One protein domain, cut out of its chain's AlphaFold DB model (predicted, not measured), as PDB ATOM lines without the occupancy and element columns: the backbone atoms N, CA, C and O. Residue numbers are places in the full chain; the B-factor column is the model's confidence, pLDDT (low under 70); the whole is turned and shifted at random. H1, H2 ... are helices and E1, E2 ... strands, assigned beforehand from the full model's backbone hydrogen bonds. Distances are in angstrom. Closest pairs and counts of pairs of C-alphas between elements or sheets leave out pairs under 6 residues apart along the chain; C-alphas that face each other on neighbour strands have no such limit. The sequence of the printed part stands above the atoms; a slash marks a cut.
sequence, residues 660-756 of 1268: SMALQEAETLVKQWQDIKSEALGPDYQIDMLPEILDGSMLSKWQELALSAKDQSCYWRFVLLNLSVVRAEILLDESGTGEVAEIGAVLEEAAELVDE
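What this domain is: This is residues 660 to 756 of the 1268 residues of the protein "DUF4101 domain-containing protein" of Oryza nivara (UniProt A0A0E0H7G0). A long hairpin, E1 and E2, bends into a wide V, and helix H1 packs on one side of it, mostly along E1; H2 and H3 pack side by side near H1's end. The loop, residues 733 to 738, sticks out. The printed part has 97 residues, ordered H1, H2, H3, E1, E2: mixed class, antiparallel sheet E1 - E2. It is only just loose, close to compact, radius of gyration of the C-alphas 15.4 A, spanning 49 by 29 by 15 A.

How they stand to each other: E1, residues 714 to 732, bends by 86 degrees at 722; E2, residues 739 to 755, by 73 degrees at 746. N 724 and O 746, 2.9 A apart, are within hydrogen-bond range. H1, residues 663 to 680, comes closest to E1 at the C-alphas of Ser 678 and Phe 718, 6.3 A. H2, residues 687 to 692, makes helical hairpins with H1, touching its residues 676 to 680 alone (closest C-alphas Ala 680 and Ile 687, 4.5 A), and with H3, residues 696 to 712 (Ile 687 and Gln 703, 6.4 A). Every O i to N i+4 pair is within range in H1 and H3; H2 has 0 of 2, but 2 of 3 O i to N i+3.

Where its parts are: H1 spans 25.8 A from C-alpha 663 at (-13.834, 40.613, -19.724), H3 24.8 A; E1 and E2 each span 41.9 A, and E2 ends at C-alpha 755 at (7.078, 11.946, -31.347).

The domain as a whole: The printed part has no cut. Residues 660, 721, 732 to 739 and 756 are under pLDDT 70.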
ATOM      1  N   SER A 660     -18.831  42.401 -11.272       58.19
ATOM      2  CA  SER A 660     -18.376  41.853 -12.556       58.19
ATOM      3  C   SER A 660     -16.875  42.074 -12.693       58.19
ATOM      4  O   SER A 660     -16.414  43.201 -12.511       58.19
ATOM      5  N   MET A 661     -16.130  41.039 -13.082       78.56
ATOM      6  CA  MET A 661     -14.737  41.212 -13.506       78.56
ATOM      7  C   MET A 661     -14.698  41.843 -14.906       78.56
ATOM      8  O   MET A 661     -15.686  41.751 -15.649       78.56
ATOM      9  N   ALA A 662     -13.587  42.472 -15.303       80.62
ATOM     10  CA  ALA A 662     -13.461  42.936 -16.679       80.62
ATOM     11  C   ALA A 662     -13.239  41.740 -17.621       80.62
ATOM     12  O   ALA A 662     -12.387  40.883 -17.385       80.62
ATOM     13  N   LEU A 663     -13.969  41.698 -18.741       78.94
ATOM     14  CA  LEU A 663     -13.834  40.613 -19.724       78.94
ATOM     15  C   LEU A 663     -12.413  40.513 -20.304       78.94
ATOM     16  O   LEU A 663     -11.973  39.417 -20.631       78.94
ATOM     17  N   GLN A 664     -11.683  41.631 -20.384       79.69
ATOM     18  CA  GLN A 664     -10.285  41.651 -20.828       79.69
ATOM     19  C   GLN A 664      -9.347  40.970 -19.821       79.69
ATOM     20  O   GLN A 664      -8.493  40.197 -20.240       79.69
ATOM     21  N   GLU A 665      -9.540  41.189 -18.517       82.88
ATOM     22  CA  GLU A 665      -8.764  40.535 -17.451       82.88
ATOM     23  C   GLU A 665      -9.012  39.017 -17.462       82.88
ATOM     24  O   GLU A 665      -8.074  38.218 -17.418       82.88
ATOM     25  N   ALA A 666     -10.278  38.618 -17.632       84.62
ATOM     26  CA  ALA A 666     -10.672  37.221 -17.778       84.62
ATOM     27  C   ALA A 666     -10.031  36.558 -19.010       84.62
ATOM     28  O   ALA A 666      -9.542  35.432 -18.930       84.62
ATOM     29  N   GLU A 667      -9.998  37.260 -20.145       85.38
ATOM     30  CA  GLU A 667      -9.373  36.772 -21.375       85.38
ATOM     31  C   GLU A 667      -7.845  36.661 -21.235       85.38
ATOM     32  O   GLU A 667      -7.265  35.681 -21.704       85.38
ATOM     33  N   THR A 668      -7.188  37.604 -20.544       86.38
ATOM     34  CA  THR A 668      -5.742  37.523 -20.275       86.38
ATOM     35  C   THR A 668      -5.371  36.365 -19.355       86.38
ATOM     36  O   THR A 668      -4.386  35.689 -19.636       86.38
ATOM     37  N   LEU A 669      -6.168  36.069 -18.321       86.44
ATOM     38  CA  LEU A 669      -5.919  34.926 -17.432       86.44
ATOM     39  C   LEU A 669      -6.057  33.586 -18.172       86.44
ATOM     40  O   LEU A 669      -5.217  32.700 -18.016       86.44
ATOM     41  N   VAL A 670      -7.073  33.441 -19.031       87.75
ATOM     42  CA  VAL A 670      -7.251  32.218 -19.835       87.75
ATOM     43  C   VAL A 670      -6.151  32.071 -20.897       87.75
ATOM     44  O   VAL A 670      -5.705  30.950 -21.147       87.75
ATOM     45  N   LYS A 671      -5.659  33.177 -21.476       86.44
ATOM     46  CA  LYS A 671      -4.486  33.175 -22.370       86.44
ATOM     47  C   LYS A 671      -3.207  32.770 -21.644       86.44
ATOM     48  O   LYS A 671      -2.570  31.817 -22.070       86.44
ATOM     49  N   GLN A 672      -2.899  33.391 -20.506       87.56
ATOM     50  CA  GLN A 672      -1.721  33.054 -19.702       87.56
ATOM     51  C   GLN A 672      -1.710  31.568 -19.297       87.56
ATOM     52  O   GLN A 672      -0.668  30.919 -19.354       87.56
ATOM     53  N   TRP A 673      -2.874  30.996 -18.959       89.62
ATOM     54  CA  TRP A 673      -2.999  29.557 -18.706       89.62
ATOM     55  C   TRP A 673      -2.713  28.713 -19.957       89.62
ATOM     56  O   TRP A 673      -2.034  27.690 -19.867       89.62
ATOM     57  N   GLN A 674      -3.222  29.128 -21.121       88.31
ATOM     58  CA  GLN A 674      -3.001  28.433 -22.387       88.31
ATOM     59  C   GLN A 674      -1.523  28.475 -22.811       88.31
ATOM     60  O   GLN A 674      -0.998  27.452 -23.253       88.31
ATOM     61  N   ASP A 675      -0.859  29.619 -22.639       86.75
ATOM     62  CA  ASP A 675       0.556  29.812 -22.952       86.75
ATOM     63  C   ASP A 675       1.423  28.905 -22.058       86.75
ATOM     64  O   ASP A 675       2.116  28.029 -22.579       86.75
ATOM     65  N   ILE A 676       1.265  28.984 -20.728       89.12
ATOM     66  CA  ILE A 676       1.975  28.134 -19.747       89.12
ATOM     67  C   ILE A 676       1.731  26.638 -20.006       89.12
ATOM     68  O   ILE A 676       2.663  25.831 -19.987       89.12
ATOM     69  N   LYS A 677       0.488  26.239 -20.308       91.06
ATOM     70  CA  LYS A 677       0.153  24.866 -20.725       91.06
ATOM     71  C   LYS A 677       0.921  24.455 -21.987       91.06
ATOM     72  O   LYS A 677       1.370  23.312 -22.074       91.06
ATOM     73  N   SER A 678       1.040  25.349 -22.970       87.56
ATOM     74  CA  SER A 678       1.712  25.067 -24.242       87.56
ATOM     75  C   SER A 678       3.233  24.954 -24.106       87.56
ATOM     76  O   SER A 678       3.834  24.161 -24.822       87.56
ATOM     77  N   GLU A 679       3.843  25.656 -23.148       89.12
ATOM     78  CA  GLU A 679       5.273  25.552 -22.828       89.12
ATOM     79  C   GLU A 679       5.584  24.319 -21.961       89.12
ATOM     80  O   GLU A 679       6.566  23.612 -22.201       89.12
ATOM     81  N   ALA A 680       4.711  23.991 -21.001       88.38
ATOM     82  CA  ALA A 680       4.831  22.793 -20.167       88.38
ATOM     83  C   ALA A 680       4.669  21.481 -20.959       88.38
ATOM     84  O   ALA A 680       5.284  20.472 -20.609       88.38
ATOM     85  N   LEU A 681       3.863  21.499 -22.027       88.19
ATOM     86  CA  LEU A 681       3.631  20.376 -22.950       88.19
ATOM     87  C   LEU A 681       4.347  20.530 -24.305       88.19
ATOM     88  O   LEU A 681       4.146  19.709 -25.204       88.19
ATOM     89  N   GLY A 682       5.150  21.584 -24.451       85.81
ATOM     90  CA  GLY A 682       5.951  21.891 -25.631       85.81
ATOM     91  C   GLY A 682       7.316  21.191 -25.626       85.81
ATOM     92  O   GLY A 682       7.613  20.414 -24.716       85.81
ATOM     93  N   PRO A 683       8.173  21.456 -26.631       83.12
ATOM     94  CA  PRO A 683       9.449  20.752 -26.808       83.12
ATOM     95  C   PRO A 683      10.446  20.955 -25.655       83.12
ATOM     96  O   PRO A 683      11.301  20.100 -25.438       83.12
ATOM     97  N   ASP A 684      10.330  22.056 -24.909       85.06
ATOM     98  CA  ASP A 684      11.215  22.394 -23.787       85.06
ATOM     99  C   ASP A 684      10.719  21.846 -22.429       85.06
ATOM    100  O   ASP A 684      11.463  21.858 -21.446       85.06
ATOM    101  N   TYR A 685       9.485  21.324 -22.364       87.44
ATOM    102  CA  TYR A 685       8.844  20.747 -21.171       87.44
ATOM    103  C   TYR A 685       8.995  21.615 -19.903       87.44
ATOM    104  O   TYR A 685       9.542  21.154 -18.886       87.44
ATOM    105  N   GLN A 686       8.512  22.863 -19.962       86.75
ATOM    106  CA  GLN A 686       8.597  23.868 -18.885       86.75
ATOM    107  C   GLN A 686       7.544  23.640 -17.778       86.75
ATOM    108  O   GLN A 686       6.667  24.457 -17.515       86.75
ATOM    109  N   ILE A 687       7.615  22.470 -17.139       88.12
ATOM    110  CA  ILE A 687       6.645  21.976 -16.142       88.12
ATOM    111  C   ILE A 687       6.604  22.861 -14.883       88.12
ATOM    112  O   ILE A 687       5.560  22.969 -14.237       88.12
ATOM    113  N   ASP A 688       7.719  23.520 -14.563       85.50
ATOM    114  CA  ASP A 688       7.895  24.351 -13.368       85.50
ATOM    115  C   ASP A 688       7.021  25.621 -13.361       85.50
ATOM    116  O   ASP A 688       6.810  26.192 -12.295       85.50
ATOM    117  N   MET A 689       6.456  26.017 -14.510       84.75
ATOM    118  CA  MET A 689       5.545  27.167 -14.642       84.75
ATOM    119  C   MET A 689       4.080  26.835 -14.294       84.75
ATOM    120  O   MET A 689       3.290  27.729 -13.999       84.75
ATOM    121  N   LEU A 690       3.680  25.554 -14.302       85.88
ATOM    122  CA  LEU A 690       2.289  25.150 -14.024       85.88
ATOM    123  C   LEU A 690       1.752  25.600 -12.641       85.88
ATOM    124  O   LEU A 690       0.587  26.004 -12.591       85.88
ATOM    125  N   PRO A 691       2.534  25.574 -11.535       86.50
ATOM    126  CA  PRO A 691       2.087  26.052 -10.221       86.50
ATOM    127  C   PRO A 691       1.799  27.556 -10.141       86.50
ATOM    128  O   PRO A 691       1.183  27.988  -9.173       86.50
ATOM    129  N   GLU A 692       2.232  28.364 -11.115       83.12
ATOM    130  CA  GLU A 692       1.974  29.813 -11.104       83.12
ATOM    131  C   GLU A 692       0.524  30.163 -11.479       83.12
ATOM    132  O   GLU A 692       0.075  31.280 -11.229       83.12
ATOM    133  N   ILE A 693      -0.216  29.219 -12.082       85.06
ATOM    134  CA  ILE A 693      -1.570  29.455 -12.612       85.06
ATOM    135  C   ILE A 693      -2.567  28.307 -12.376       85.06
ATOM    136  O   ILE A 693      -3.757  28.447 -12.663       85.06
ATOM    137  N   LEU A 694      -2.119  27.168 -11.843       86.25
ATOM    138  CA  LEU A 694      -2.975  26.058 -11.426       86.25
ATOM    139  C   LEU A 694      -2.682  25.665  -9.980       86.25
ATOM    140  O   LEU A 694      -1.526  25.560  -9.585       86.25
ATOM    141  N   ASP A 695      -3.738  25.330  -9.242       84.31
ATOM    142  CA  ASP A 695      -3.665  24.782  -7.885       84.31
ATOM    143  C   ASP A 695      -4.442  23.450  -7.778       84.31
ATOM    144  O   ASP A 695      -5.199  23.049  -8.677       84.31
ATOM    145  N   GLY A 696      -4.230  22.733  -6.675       85.00
ATOM    146  CA  GLY A 696      -4.977  21.548  -6.278       85.00
ATOM    147  C   GLY A 696      -4.951  20.414  -7.305       85.00
ATOM    148  O   GLY A 696      -3.931  20.092  -7.915       85.00
ATOM    149  N   SER A 697      -6.108  19.776  -7.495       82.06
ATOM    150  CA  SER A 697      -6.249  18.589  -8.350       82.06
ATOM    151  C   SER A 697      -6.029  18.860  -9.842       82.06
ATOM    152  O   SER A 697      -5.706  17.929 -10.582       82.06
ATOM    153  N   MET A 698      -6.172  20.111 -10.293       78.25
ATOM    154  CA  MET A 698      -5.835  20.498 -11.664       78.25
ATOM    155  C   MET A 698      -4.321  20.555 -11.853       78.25
ATOM    156  O   MET A 698      -3.827  19.965 -12.814       78.25
ATOM    157  N   LEU A 699      -3.586  21.179 -10.924       88.88
ATOM    158  CA  LEU A 699      -2.123  21.244 -10.982       88.88
ATOM    159  C   LEU A 699      -1.505  19.846 -11.084       88.88
ATOM    160  O   LEU A 699      -0.780  19.563 -12.039       88.88
ATOM    161  N   SER A 700      -1.861  18.944 -10.161       83.19
ATOM    162  CA  SER A 700      -1.314  17.580 -10.132       83.19
ATOM    163  C   SER A 700      -1.553  16.825 -11.444       83.19
ATOM    164  O   SER A 700      -0.656  16.152 -11.944       83.19
ATOM    165  N   LYS A 701      -2.747  16.970 -12.035       85.75
ATOM    166  CA  LYS A 701      -3.135  16.274 -13.268       85.75
ATOM    167  C   LYS A 701      -2.379  16.776 -14.503       85.75
ATOM    168  O   LYS A 701      -2.024  15.971 -15.362       85.75
ATOM    169  N   TRP A 702      -2.144  18.084 -14.618       87.25
ATOM    170  CA  TRP A 702      -1.377  18.639 -15.742       87.25
ATOM    171  C   TRP A 702       0.130  18.392 -15.584       87.25
ATOM    172  O   TRP A 702       0.788  18.087 -16.576       87.25
ATOM    173  N   GLN A 703       0.660  18.408 -14.353       88.12
ATOM    174  CA  GLN A 703       2.042  18.004 -14.073       88.12
ATOM    175  C   GLN A 703       2.291  16.521 -14.393       88.12
ATOM    176  O   GLN A 703       3.262  16.211 -15.076       88.12
ATOM    177  N   GLU A 704       1.408  15.608 -13.968       88.19
ATOM    178  CA  GLU A 704       1.513  14.173 -14.284       88.19
ATOM    179  C   GLU A 704       1.519  13.926 -15.803       88.19
ATOM    180  O   GLU A 704       2.348  13.167 -16.308       88.19
ATOM    181  N   LEU A 705       0.648  14.616 -16.548       88.12
ATOM    182  CA  LEU A 705       0.574  14.508 -18.008       88.12
ATOM    183  C   LEU A 705       1.853  15.025 -18.687       88.12
ATOM    184  O   LEU A 705       2.366  14.370 -19.594       88.12
ATOM    185  N   ALA A 706       2.397  16.155 -18.229       86.81
ATOM    186  CA  ALA A 706       3.615  16.736 -18.788       86.81
ATOM    187  C   ALA A 706       4.880  15.920 -18.463       86.81
ATOM    188  O   ALA A 706       5.725  15.724 -19.336       86.81
ATOM    189  N   LEU A 707       4.984  15.371 -17.248       86.12
ATOM    190  CA  LEU A 707       6.045  14.427 -16.876       86.12
ATOM    191  C   LEU A 707       5.965  13.154 -17.728       86.12
ATOM    192  O   LEU A 707       6.963  12.738 -18.310       86.12
ATOM    193  N   SER A 708       4.762  12.593 -17.893       86.75
ATOM    194  CA  SER A 708       4.535  11.406 -18.724       86.75
ATOM    195  C   SER A 708       4.929  11.616 -20.193       86.75
ATOM    196  O   SER A 708       5.411  10.686 -20.839       86.75
ATOM    197  N   ALA A 709       4.745  12.828 -20.721       84.25
ATOM    198  CA  ALA A 709       5.148  13.207 -22.074       84.25
ATOM    199  C   ALA A 709       6.674  13.368 -22.210       84.25
ATOM    200  O   ALA A 709       7.273  12.847 -23.152       84.25
ATOM    201  N   LYS A 710       7.311  13.993 -21.210       85.69
ATOM    202  CA  LYS A 710       8.772  14.139 -21.093       85.69
ATOM    203  C   LYS A 710       9.472  12.777 -21.053       85.69
ATOM    204  O   LYS A 710      10.407  12.549 -21.818       85.69
ATOM    205  N   ASP A 711       8.951  11.840 -20.260       85.00
ATOM    206  CA  ASP A 711       9.420  10.447 -20.193       85.00
ATOM    207  C   ASP A 711       9.251   9.691 -21.527       85.00
ATOM    208  O   ASP A 711      10.031   8.792 -21.844       85.00
ATOM    209  N   GLN A 712       8.246  10.056 -22.330       82.94
ATOM    210  CA  GLN A 712       7.975   9.477 -23.653       82.94
ATOM    211  C   GLN A 712       8.688  10.204 -24.807       82.94
ATOM    212  O   GLN A 712       8.604   9.742 -25.943       82.94
ATOM    213  N   SER A 713       9.414  11.298 -24.536       82.00
ATOM    214  CA  SER A 713      10.074  12.140 -25.553       82.00
ATOM    215  C   SER A 713       9.124  12.625 -26.662       82.00
ATOM    216  O   SER A 713       9.506  12.710 -27.833       82.00
ATOM    217  N   CYS A 714       7.876  12.935 -26.298       85.88
ATOM    218  CA  CYS A 714       6.866  13.453 -27.213       85.88
ATOM    219  C   CYS A 714       6.219  14.735 -26.669       85.88
ATOM    220  O   CYS A 714       5.954  14.858 -25.476       85.88
ATOM    221  N   TYR A 715       5.965  15.698 -27.556       87.31
ATOM    222  CA  TYR A 715       5.453  17.026 -27.207       87.31
ATOM    223  C   TYR A 715       4.325  17.455 -28.141       87.31
ATOM    224  O   TYR A 715       4.207  16.967 -29.267       87.31
ATOM    225  N   TRP A 716       3.499  18.397 -27.698       86.81
ATOM    226  CA  TRP A 716       2.424  18.961 -28.508       86.81
ATOM    227  C   TRP A 716       2.789  20.351 -29.021       86.81
ATOM    228  O   TRP A 716       3.308  21.192 -28.293       86.81
ATOM    229  N   ARG A 717       2.454  20.618 -30.283       82.25
ATOM    230  CA  ARG A 717       2.402  21.973 -30.841       82.25
ATOM    231  C   ARG A 717       0.956  22.433 -30.849       82.25
ATOM    232  O   ARG A 717       0.140  21.853 -31.567       82.25
ATOM    233  N   PHE A 718       0.652  23.456 -30.062       81.94
ATOM    234  CA  PHE A 718      -0.678  24.052 -29.990       81.94
ATOM    235  C   PHE A 718      -0.788  25.259 -30.924       81.94
ATOM    236  O   PHE A 718       0.154  26.035 -31.069       81.94
ATOM    237  N   VAL A 719      -1.960  25.434 -31.531       78.81
ATOM    238  CA  VAL A 719      -2.353  26.644 -32.259       78.81
ATOM    239  C   VAL A 719      -3.738  27.047 -31.768       78.81
ATOM    240  O   VAL A 719      -4.688  26.270 -31.886       78.81
ATOM    241  N   LEU A 720      -3.856  28.255 -31.215       78.00
ATOM    242  CA  LEU A 720      -5.147  28.826 -30.836       78.00
ATOM    243  C   LEU A 720      -5.965  29.117 -32.099       78.00
ATOM    244  O   LEU A 720      -5.500  29.833 -32.982       78.00
ATOM    245  N   LEU A 721      -7.185  28.584 -32.171       66.00
ATOM    246  CA  LEU A 721      -8.134  28.864 -33.250       66.00
ATOM    247  C   LEU A 721      -9.153  29.926 -32.824       66.00
ATOM    248  O   LEU A 721      -9.535  30.776 -33.627       66.00
ATOM    249  N   ASN A 722      -9.604  29.871 -31.566       71.06
ATOM    250  CA  ASN A 722     -10.636  30.753 -31.028       71.06
ATOM    251  C   ASN A 722     -10.599  30.781 -29.491       71.06
ATOM    252  O   ASN A 722     -10.384  29.751 -28.851       71.06
ATOM    253  N   LEU A 723     -10.880  31.942 -28.900       81.69
ATOM    254  CA  LEU A 723     -11.136  32.104 -27.469       81.69
ATOM    255  C   LEU A 723     -12.259  33.127 -27.284       81.69
ATOM    256  O   LEU A 723     -12.203  34.220 -27.844       81.69
ATOM    257  N   SER A 724     -13.255  32.796 -26.465       77.75
ATOM    258  CA  SER A 724     -14.307  33.735 -26.064       77.75
ATOM    259  C   SER A 724     -14.711  33.536 -24.604       77.75
ATOM    260  O   SER A 724     -15.009  32.423 -24.172       77.75
ATOM    261  N   VAL A 725     -14.727  34.620 -23.825       83.88
ATOM    262  CA  VAL A 725     -15.214  34.611 -22.437       83.88
ATOM    263  C   VAL A 725     -16.732  34.797 -22.436       83.88
ATOM    264  O   VAL A 725     -17.251  35.740 -23.026       83.88
ATOM    265  N   VAL A 726     -17.445  33.885 -21.772       81.38
ATOM    266  CA  VAL A 726     -18.915  33.836 -21.695       81.38
ATOM    267  C   VAL A 726     -19.433  34.382 -20.359       81.38
ATOM    268  O   VAL A 726     -20.495  34.999 -20.325       81.38
ATOM    269  N   ARG A 727     -18.692  34.182 -19.258       80.88
ATOM    270  CA  ARG A 727     -18.954  34.797 -17.944       80.88
ATOM    271  C   ARG A 727     -17.661  35.063 -17.172       80.88
ATOM    272  O   ARG A 727     -16.698  34.319 -17.339       80.88
ATOM    273  N   ALA A 728     -17.668  36.089 -16.323       84.06
ATOM    274  CA  ALA A 728     -16.585  36.412 -15.395       84.06
ATOM    275  C   ALA A 728     -17.150  37.160 -14.167       84.06
ATOM    276  O   ALA A 728     -17.418  38.361 -14.229       84.06
ATOM    277  N   GLU A 729     -17.378  36.445 -13.066       81.62
ATOM    278  CA  GLU A 729     -17.995  36.982 -11.841       81.62
ATOM    279  C   GLU A 729     -17.031  36.884 -10.654       81.62
ATOM    280  O   GLU A 729     -16.422  35.835 -10.457       81.62
ATOM    281  N   ILE A 730     -16.910  37.942  -9.845       80.12
ATOM    282  CA  ILE A 730     -16.138  37.908  -8.594       80.12
ATOM    283  C   ILE A 730     -17.089  37.611  -7.431       80.12
ATOM    284  O   ILE A 730     -18.106  38.286  -7.241       80.12
ATOM    285  N   LEU A 731     -16.735  36.596  -6.647       70.75
ATOM    286  CA  LEU A 731     -17.393  36.197  -5.412       70.75
ATOM    287  C   LEU A 731     -16.489  36.554  -4.227       70.75
ATOM    288  O   LEU A 731     -15.304  36.221  -4.208       70.75
ATOM    289  N   LEU A 732     -17.061  37.224  -3.227       62.31
ATOM    290  CA  LEU A 732     -16.429  37.411  -1.923       62.31
ATOM    291  C   LEU A 732     -16.755  36.192  -1.059       62.31
ATOM    292  O   LEU A 732     -17.931  35.870  -0.890       62.31
ATOM    293  N   ASP A 733     -15.733  35.522  -0.528       52.84
ATOM    294  CA  ASP A 733     -15.935  34.393   0.382       52.84
ATOM    295  C   ASP A 733     -16.448  34.856   1.759       52.84
ATOM    296  O   ASP A 733     -16.055  35.909   2.268       52.84
ATOM    297  N   GLU A 734     -17.293  34.040   2.399       54.47
ATOM    298  CA  GLU A 734     -17.922  34.365   3.689       54.47
ATOM    299  C   GLU A 734     -16.907  34.477   4.847       54.47
ATOM    300  O   GLU A 734     -17.227  35.053   5.887       54.47
ATOM    301  N   SER A 735     -15.668  33.989   4.673       55.44
ATOM    302  CA  SER A 735     -14.573  34.194   5.635       55.44
ATOM    303  C   SER A 735     -13.919  35.580   5.569       55.44
ATOM    304  O   SER A 735     -13.206  35.956   6.500       55.44
ATOM    305  N   GLY A 736     -14.110  36.332   4.477       53.19
ATOM    306  CA  GLY A 736     -13.454  37.625   4.260       53.19
ATOM    307  C   GLY A 736     -11.935  37.554   4.042       53.19
ATOM    308  O   GLY A 736     -11.258  38.560   4.248       53.19
ATOM    309  N   THR A 737     -11.385  36.392   3.657       54.50
ATOM    310  CA  THR A 737      -9.928  36.202   3.474       54.50
ATOM    311  C   THR A 737      -9.459  36.024   2.024       54.50
ATOM    312  O   THR A 737      -8.253  35.950   1.791       54.50
ATOM    313  N   GLY A 738     -10.366  36.030   1.040       56.81
ATOM    314  CA  GLY A 738     -10.011  35.974  -0.380       56.81
ATOM    315  C   GLY A 738     -11.141  36.397  -1.322       56.81
ATOM    316  O   GLY A 738     -12.323  36.223  -1.020       56.81
ATOM    317  N   GLU A 739     -10.756  36.942  -2.477       68.25
ATOM    318  CA  GLU A 739     -11.635  37.182  -3.625       68.25
ATOM    319  C   GLU A 739     -11.524  35.988  -4.586       68.25
ATOM    320  O   GLU A 739     -10.418  35.565  -4.921       68.25
ATOM    321  N   VAL A 740     -12.654  35.430  -5.030       71.69
ATOM    322  CA  VAL A 740     -12.692  34.247  -5.906       71.69
ATOM    323  C   VAL A 740     -13.402  34.598  -7.211       71.69
ATOM    324  O   VAL A 740     -14.608  34.835  -7.226       71.69
ATOM    325  N   ALA A 741     -12.666  34.620  -8.322       75.69
ATOM    326  CA  ALA A 741     -13.222  34.881  -9.649       75.69
ATOM    327  C   ALA A 741     -13.639  33.580 -10.357       75.69
ATOM    328  O   ALA A 741     -12.814  32.696 -10.589       75.69
ATOM    329  N   GLU A 742     -14.907  33.476 -10.761       81.88
ATOM    330  CA  GLU A 742     -15.398  32.384 -11.602       81.88
ATOM    331  C   GLU A 742     -15.447  32.819 -13.076       81.88
ATOM    332  O   GLU A 742     -16.274  33.645 -13.475       81.88
ATOM    333  N   ILE A 743     -14.569  32.239 -13.901       84.81
ATOM    334  CA  ILE A 743     -14.497  32.486 -15.347       84.81
ATOM    335  C   ILE A 743     -15.077  31.285 -16.101       84.81
ATOM    336  O   ILE A 743     -14.662  30.145 -15.896       84.81
ATOM    337  N   GLY A 744     -15.999  31.540 -17.028       82.56
ATOM    338  CA  GLY A 744     -16.463  30.557 -18.006       82.56
ATOM    339  C   GLY A 744     -16.124  31.022 -19.416       82.56
ATOM    340  O   GLY A 744     -16.621  32.061 -19.847       82.56
ATOM    341  N   ALA A 745     -15.309  30.256 -20.140       85.94
ATOM    342  CA  ALA A 745     -14.861  30.568 -21.497       85.94
ATOM    343  C   ALA A 745     -15.000  29.361 -22.438       85.94
ATOM    344  O   ALA A 745     -15.007  28.210 -21.996       85.94
ATOM    345  N   VAL A 746     -15.096  29.631 -23.741       78.75
ATOM    346  CA  VAL A 746     -15.025  28.640 -24.821       78.75
ATOM    347  C   VAL A 746     -13.693  28.823 -25.543       78.75
ATOM    348  O   VAL A 746     -13.378  29.925 -25.995       78.75
ATOM    349  N   LEU A 747     -12.927  27.738 -25.634       83.88
ATOM    350  CA  LEU A 747     -11.594  27.668 -26.227       83.88
ATOM    351  C   LEU A 747     -11.600  26.625 -27.348       83.88
ATOM    352  O   LEU A 747     -12.035  25.494 -27.131       83.88
ATOM    353  N   GLU A 748     -11.080  26.985 -28.518       73.06
ATOM    354  CA  GLU A 748     -10.855  26.068 -29.636       73.06
ATOM    355  C   GLU A 748      -9.365  26.095 -29.994       73.06
ATOM    356  O   GLU A 748      -8.817  27.138 -30.349       73.06
ATOM    357  N   GLU A 749      -8.698  24.945 -29.901       82.06
ATOM    358  CA  GLU A 749      -7.268  24.782 -30.178       82.06
ATOM    359  C   GLU A 749      -7.030  23.602 -31.131       82.06
ATOM    360  O   GLU A 749      -7.706  22.573 -31.058       82.06
ATOM    361  N   ALA A 750      -6.047  23.735 -32.019       72.44
ATOM    362  CA  ALA A 750      -5.471  22.615 -32.754       72.44
ATOM    363  C   ALA A 750      -4.196  22.146 -32.042       72.44
ATOM    364  O   ALA A 750      -3.401  22.973 -31.602       72.44
ATOM    365  N   ALA A 751      -3.981  20.830 -31.959       78.00
ATOM    366  CA  ALA A 751      -2.793  20.244 -31.341       78.00
ATOM    367  C   ALA A 751      -2.179  19.152 -32.236       78.00
ATOM    368  O   ALA A 751      -2.835  18.158 -32.552       78.00
ATOM    369  N   GLU A 752      -0.913  19.320 -32.626       78.06
ATOM    370  CA  GLU A 752      -0.098  18.293 -33.295       78.06
ATOM    371  C   GLU A 752       0.801  17.610 -32.255       78.06
ATOM    372  O   GLU A 752       1.647  18.270 -31.660       78.06
ATOM    373  N   LEU A 753       0.637  16.300 -32.041       81.75
ATOM    374  CA  LEU A 753       1.569  15.499 -31.237       81.75
ATOM    375  C   LEU A 753       2.780  15.106 -32.092       81.75
ATOM    376  O   LEU A 753       2.630  14.418 -33.103       81.75
ATOM    377  N   VAL A 754       3.968  15.510 -31.653       78.19
ATOM    378  CA  VAL A 754       5.256  15.192 -32.266       78.19
ATOM    379  C   VAL A 754       5.991  14.188 -31.382       78.19
ATOM    380  O   VAL A 754       6.294  14.461 -30.225       78.19
ATOM    381  N   ASP A 755       6.274  13.015 -31.944       78.12
ATOM    382  CA  ASP A 755       7.078  11.946 -31.347       78.12
ATOM    383  C   ASP A 755       8.401  11.863 -32.120       78.12
ATOM    384  O   ASP A 755       8.416  11.485 -33.296       78.12
ATOM    385  N   GLU A 756       9.512  12.241 -31.483       62.62
ATOM    386  CA  GLU A 756      10.821  12.272 -32.149       62.62
ATOM    387  C   GLU A 756      11.449  10.874 -32.313       62.62
ATOM    388  O   GLU A 756      12.421  10.713 -33.054       62.62
TER     389      GLU A 756